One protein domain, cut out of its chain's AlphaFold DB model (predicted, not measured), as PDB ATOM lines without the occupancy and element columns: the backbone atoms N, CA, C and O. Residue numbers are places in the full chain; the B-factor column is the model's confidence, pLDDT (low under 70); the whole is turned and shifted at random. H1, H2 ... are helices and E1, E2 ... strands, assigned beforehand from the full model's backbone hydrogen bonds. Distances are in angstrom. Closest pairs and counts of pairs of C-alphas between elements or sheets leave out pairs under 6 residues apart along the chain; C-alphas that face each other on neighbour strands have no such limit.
ATOM      1  N   PHE A  88     -24.002  -4.690  36.038       84.25
ATOM      2  CA  PHE A  88     -24.044  -5.321  37.342       84.25
ATOM      3  C   PHE A  88     -24.120  -4.231  38.404       84.25
ATOM      4  O   PHE A  88     -23.402  -3.237  38.328       84.25
ATOM      5  N   THR A  89     -25.012  -4.382  39.382       84.88
ATOM      6  CA  THR A  89     -25.096  -3.451  40.513       84.88
ATOM      7  C   THR A  89     -24.546  -4.140  41.747       84.88
ATOM      8  O   THR A  89     -25.174  -5.061  42.255       84.88
ATOM      9  N   TYR A  90     -23.405  -3.671  42.244       82.38
ATOM     10  CA  TYR A  90     -22.791  -4.177  43.467       82.38
ATOM     11  C   TYR A  90     -22.707  -3.066  44.508       82.38
ATOM     12  O   TYR A  90     -22.108  -2.019  44.259       82.38
ATOM     13  N   LEU A  91     -23.345  -3.266  45.665       83.31
ATOM     14  CA  LEU A  91     -23.383  -2.289  46.766       83.31
ATOM     15  C   LEU A  91     -23.789  -0.871  46.321       83.31
ATOM     16  O   LEU A  91     -23.272   0.138  46.795       83.31
ATOM     17  N   GLY A  92     -24.716  -0.796  45.363       80.25
ATOM     18  CA  GLY A  92     -25.209   0.462  44.806       80.25
ATOM     19  C   GLY A  92     -24.306   1.111  43.757       80.25
ATOM     20  O   GLY A  92     -24.712   2.143  43.225       80.25
ATOM     21  N   SER A  93     -23.153   0.513  43.445       80.06
ATOM     22  CA  SER A  93     -22.298   0.908  42.324       80.06
ATOM     23  C   SER A  93     -22.677   0.129  41.071       80.06
ATOM     24  O   SER A  93     -22.792  -1.096  41.120       80.06
ATOM     25  N   ILE A  94     -22.874   0.829  39.958       83.69
ATOM     26  CA  ILE A  94     -23.144   0.204  38.659       83.69
ATOM     27  C   ILE A  94     -21.819  -0.025  37.933       83.69
ATOM     28  O   ILE A  94     -21.029   0.900  37.778       83.69
ATOM     29  N   ILE A  95     -21.596  -1.249  37.467       81.31
ATOM     30  CA  ILE A  95     -20.475  -1.644  36.611       81.31
ATOM     31  C   ILE A  95     -21.073  -2.084  35.279       81.31
ATOM     32  O   ILE A  95     -22.014  -2.878  35.275       81.31
ATOM     33  N   ASP A  96     -20.561  -1.578  34.164       84.88
ATOM     34  CA  ASP A  96     -21.028  -1.946  32.827       84.88
ATOM     35  C   ASP A  96     -20.010  -2.800  32.051       84.88
ATOM     36  O   ASP A  96     -18.862  -2.990  32.465       84.88
ATOM     37  N   GLU A  97     -20.447  -3.324  30.905       83.50
ATOM     38  CA  GLU A  97     -19.642  -4.114  29.960       83.50
ATOM     39  C   GLU A  97     -18.475  -3.340  29.320       83.50
ATOM     40  O   GLU A  97     -17.636  -3.934  28.637       83.50
ATOM     41  N   HIS A  98     -18.396  -2.027  29.552       77.38
ATOM     42  CA  HIS A  98     -17.328  -1.135  29.105       77.38
ATOM     43  C   HIS A  98     -16.426  -0.679  30.260       77.38
ATOM     44  O   HIS A  98     -15.580   0.199  30.071       77.38
ATOM     45  N   GLY A  99     -16.522  -1.318  31.434       64.19
ATOM     46  CA  GLY A  99     -15.652  -1.047  32.582       64.19
ATOM     47  C   GLY A  99     -15.889   0.339  33.188       64.19
ATOM     48  O   GLY A  99     -15.164   0.765  34.087       64.19
ATOM     49  N   GLY A 100     -16.912   1.042  32.698       59.38
ATOM     50  CA  GLY A 100     -17.249   2.427  32.964       59.38
ATOM     51  C   GLY A 100     -18.316   2.546  34.036       59.38
ATOM     52  O   GLY A 100     -19.421   3.015  33.793       59.38
ATOM     53  N   GLY A 101     -17.966   2.217  35.275       60.25
ATOM     54  CA  GLY A 101     -18.823   2.496  36.427       60.25
ATOM     55  C   GLY A 101     -18.823   3.959  36.885       60.25
ATOM     56  O   GLY A 101     -19.086   4.196  38.055       60.25
ATOM     57  N   SER A 102     -18.467   4.943  36.043       64.81
ATOM     58  CA  SER A 102     -18.448   6.358  36.458       64.81
ATOM     59  C   SER A 102     -19.652   7.132  35.941       64.81
ATOM     60  O   SER A 102     -20.420   7.616  36.753       64.81
ATOM     61  N   ASP A 103     -19.888   7.236  34.633       74.88
ATOM     62  CA  ASP A 103     -20.941   8.132  34.137       74.88
ATOM     63  C   ASP A 103     -22.347   7.594  34.440       74.88
ATOM     64  O   ASP A 103     -23.187   8.315  34.978       74.88
ATOM     65  N   ALA A 104     -22.596   6.307  34.175       74.12
ATOM     66  CA  ALA A 104     -23.874   5.671  34.492       74.12
ATOM     67  C   ALA A 104     -24.132   5.629  36.007       74.12
ATOM     68  O   ALA A 104     -25.232   5.951  36.461       74.12
ATOM     69  N   ASP A 105     -23.111   5.291  36.796       77.56
ATOM     70  CA  ASP A 105     -23.192   5.262  38.257       77.56
ATOM     71  C   ASP A 105     -23.401   6.663  38.851       77.56
ATOM     72  O   ASP A 105     -24.297   6.867  39.668       77.56
ATOM     73  N   VAL A 106     -22.644   7.666  38.392       78.31
ATOM     74  CA  VAL A 106     -22.788   9.071  38.801       78.31
ATOM     75  C   VAL A 106     -24.177   9.579  38.438       78.31
ATOM     76  O   VAL A 106     -24.846  10.163  39.291       78.31
ATOM     77  N   LYS A 107     -24.669   9.308  37.224       82.81
ATOM     78  CA  LYS A 107     -26.040   9.657  36.821       82.81
ATOM     79  C   LYS A 107     -27.078   8.985  37.715       82.81
ATOM     80  O   LYS A 107     -28.010   9.656  38.159       82.81
ATOM     81  N   ALA A 108     -26.910   7.702  38.031       82.31
ATOM     82  CA  ALA A 108     -27.814   6.978  38.919       82.31
ATOM     83  C   ALA A 108     -27.802   7.555  40.346       82.31
ATOM     84  O   ALA A 108     -28.866   7.775  40.932       82.31
ATOM     85  N   ARG A 109     -26.621   7.863  40.897       85.38
ATOM     86  CA  ARG A 109     -26.460   8.485  42.222       85.38
ATOM     87  C   ARG A 109     -27.066   9.886  42.268       85.38
ATOM     88  O   ARG A 109     -27.808  10.190  43.200       85.38
ATOM     89  N   ILE A 110     -26.833  10.707  41.242       86.62
ATOM     90  CA  ILE A 110     -27.455  12.031  41.102       86.62
ATOM     91  C   ILE A 110     -28.978  11.897  41.014       86.62
ATOM     92  O   ILE A 110     -29.692  12.642  41.682       86.62
ATOM     93  N   GLY A 111     -29.490  10.945  40.232       89.38
ATOM     94  CA  GLY A 111     -30.924  10.684  40.111       89.38
ATOM     95  C   GLY A 111     -31.567  10.333  41.454       89.38
ATOM     96  O   GLY A 111     -32.562  10.951  41.838       89.38
ATOM     97  N   LYS A 112     -30.957   9.414  42.215       87.81
ATOM     98  CA  LYS A 112     -31.407   9.046  43.570       87.81
ATOM     99  C   LYS A 112     -31.378  10.242  44.523       87.81
ATOM    100  O   LYS A 112     -32.368  10.503  45.201       87.81
ATOM    101  N   ALA A 113     -30.282  11.003  44.538       89.69
ATOM    102  CA  ALA A 113     -30.155  12.190  45.381       89.69
ATOM    103  C   ALA A 113     -31.209  13.255  45.032       89.69
ATOM    104  O   ALA A 113     -31.838  13.807  45.931       89.69
ATOM    105  N   ARG A 114     -31.467  13.500  43.740       91.12
ATOM    106  CA  ARG A 114     -32.519  14.420  43.274       91.12
ATOM    107  C   ARG A 114     -33.913  13.958  43.685       91.12
ATOM    108  O   ARG A 114     -34.719  14.794  44.090       91.12
ATOM    109  N   ALA A 115     -34.195  12.658  43.607       92.25
ATOM    110  CA  ALA A 115     -35.469  12.095  44.047       92.25
ATOM    111  C   ALA A 115     -35.687  12.308  45.553       92.25
ATOM    112  O   ALA A 115     -36.726  12.835  45.943       92.25
ATOM    113  N   VAL A 116     -34.685  11.997  46.385       92.50
ATOM    114  CA  VAL A 116     -34.747  12.239  47.839       92.50
ATOM    115  C   VAL A 116     -34.880  13.731  48.139       92.50
ATOM    116  O   VAL A 116     -35.761  14.132  48.891       92.50
ATOM    117  N   TYR A 117     -34.066  14.578  47.505       87.31
ATOM    118  CA  TYR A 117     -34.137  16.029  47.682       87.31
ATOM    119  C   TYR A 117     -35.526  16.586  47.333       87.31
ATOM    120  O   TYR A 117     -36.055  17.427  48.057       87.31
ATOM    121  N   SER A 118     -36.147  16.071  46.268       89.25
ATOM    122  CA  SER A 118     -37.501  16.459  45.861       89.25
ATOM    123  C   SER A 118     -38.562  16.024  46.873       89.25
ATOM    124  O   SER A 118     -39.485  16.787  47.137       89.25
ATOM    125  N   GLN A 119     -38.423  14.842  47.479       90.44
ATOM    126  CA  GLN A 119     -39.328  14.376  48.542       90.44
ATOM    127  C   GLN A 119     -39.197  15.207  49.823       90.44
ATOM    128  O   GLN A 119     -40.175  15.430  50.527       90.44
ATOM    129  N   LEU A 120     -38.000  15.720  50.111       88.38
ATOM    130  CA  LEU A 120     -37.751  16.576  51.272       88.38
ATOM    131  C   LEU A 120     -38.250  18.019  51.080       88.38
ATOM    132  O   LEU A 120     -38.127  18.829  51.996       88.38
ATOM    133  N   LYS A 121     -38.819  18.367  49.918       85.06
ATOM    134  CA  LYS A 121     -39.281  19.726  49.596       85.06
ATOM    135  C   LYS A 121     -40.246  20.289  50.641       85.06
ATOM    136  O   LYS A 121     -40.111  21.449  51.021       85.06
ATOM    137  N   ASP A 122     -41.180  19.484  51.132       83.50
ATOM    138  CA  ASP A 122     -42.164  19.935  52.125       83.50
ATOM    139  C   ASP A 122     -41.531  20.165  53.504       83.50
ATOM    140  O   ASP A 122     -41.928  21.076  54.229       83.50
ATOM    141  N   ILE A 123     -40.479  19.406  53.831       83.56
ATOM    142  CA  ILE A 123     -39.676  19.605  55.043       83.56
ATOM    143  C   ILE A 123     -38.894  20.918  54.935       83.56
ATOM    144  O   ILE A 123     -38.967  21.743  55.842       83.56
ATOM    145  N   TRP A 124     -38.219  21.168  53.810       78.38
ATOM    146  CA  TRP A 124     -37.474  22.416  53.588       78.38
ATOM    147  C   TRP A 124     -38.359  23.667  53.592       78.38
ATOM    148  O   TRP A 124     -37.916  24.730  54.020       78.38
ATOM    149  N   ASN A 125     -39.617  23.547  53.156       77.94
ATOM    150  CA  ASN A 125     -40.588  24.646  53.162       77.94
ATOM    151  C   ASN A 125     -41.346  24.790  54.495       77.94
ATOM    152  O   ASN A 125     -42.187  25.683  54.637       77.94
ATOM    153  N   SER A 126     -41.073  23.929  55.480       81.25
ATOM    154  CA  SER A 126     -41.741  23.979  56.776       81.25
ATOM    155  C   SER A 126     -41.298  25.195  57.589       81.25
ATOM    156  O   SER A 126     -40.116  25.405  57.862       81.25
ATOM    157  N   ARG A 127     -42.276  25.962  58.088       75.69
ATOM    158  CA  ARG A 127     -42.038  27.106  58.986       75.69
ATOM    159  C   ARG A 127     -41.418  26.707  60.330       75.69
ATOM    160  O   ARG A 127     -40.901  27.580  61.019       75.69
ATOM    161  N   GLN A 128     -41.451  25.427  60.711       71.19
ATOM    162  CA  GLN A 128     -40.820  24.949  61.949       71.19
ATOM    163  C   GLN A 128     -39.286  24.903  61.867       71.19
ATOM    164  O   GLN A 128     -38.627  25.010  62.895       71.19
ATOM    165  N   LEU A 129     -38.715  24.787  60.663       65.06
ATOM    166  CA  LEU A 129     -37.262  24.725  60.436       65.06
ATOM    167  C   LEU A 129     -36.659  26.089  60.058       65.06
ATOM    168  O   LEU A 129     -35.474  26.185  59.744       65.06
TER     169      LEU A 129
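AT A GLANCE: This is residues 88 to 129 of the 148 residues of an uncharacterized protein of Schistosoma margrebowiei (UniProt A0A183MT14). One long helix, H1, runs out as an arm from a small head, a hairpin of two short strands, E1 and E2, that sits beside the first part of H1, at residues 103 to 109. The arm sticks out from residue 110 on: the rest of H1, the single short turn of H2 and the last residues to 129 stand free and make most of the length. The printed part has 42 residues, with two named strands and two named helices in the order E1, E2, H1, H2; the sheet has the order E1 - E2 and is antiparallel, and the class is mixed, helices and strands. The whole is extended, with a radius of gyration of the C-alphas of 14.9 A and spans of 48 by 16 by 11 A.

IN THESE COORDINATES: E1 is residues 88 to 90, 6.4 A from first to last C-alpha, and begins with C-alpha 88 at (-24.044, -5.321, 37.342). E2 is residues 93 to 96, 10.0 A long. H1 is residues 103 to 119, 24.2 A long, from C-alpha 103 at (-20.941, 8.132, 34.137) to C-alpha 119 at (-39.328, 14.376, 48.542). H2 is residues 121 to 124, 5.1 A long, and ends with C-alpha 124 at (-37.474, 22.416, 53.588).

HOW THE PARTS SIT: E1 and E2 are a hairpin of antiparallel neighbours, with 156 degrees between their directions. The C-alphas of Thr 89 and Ile 94 face each other at 4.5 A. Across the pair, N 88 and O 95 are within hydrogen-bond range at 2.8 A, and so are N 90 and O 93 at 2.9 A. E2 and H1 have 4 pairs of C-alphas within 8 A, the closest being those of Ile 94 and Asp 105, 5.1 A apart. E1 is apart from H1. H1 and H2 meet only through their link. H2 is apart from E1 and from E2. In H1 every O i to N i+4 pair is within hydrogen-bond range; H2 is too short for such a pair, and its one O i to N i+3 pair is within range.

THE WHOLE: The two C-alphas farthest apart are those of Glu 97 and Arg 127, at 48.2 A, and the outline is a rod. The C-alphas of Phe 88 and Leu 129, the first and last printed, are 40.1 A apart. The printed part has no cut. The links from E1 to E2 and from H1 to H2 are tight, the link from E2 to H1, with 6 residues, is short, and no link is long. The mean pLDDT of the printed part is 80.9; residues 99 to 102 and residue 129 are under 70.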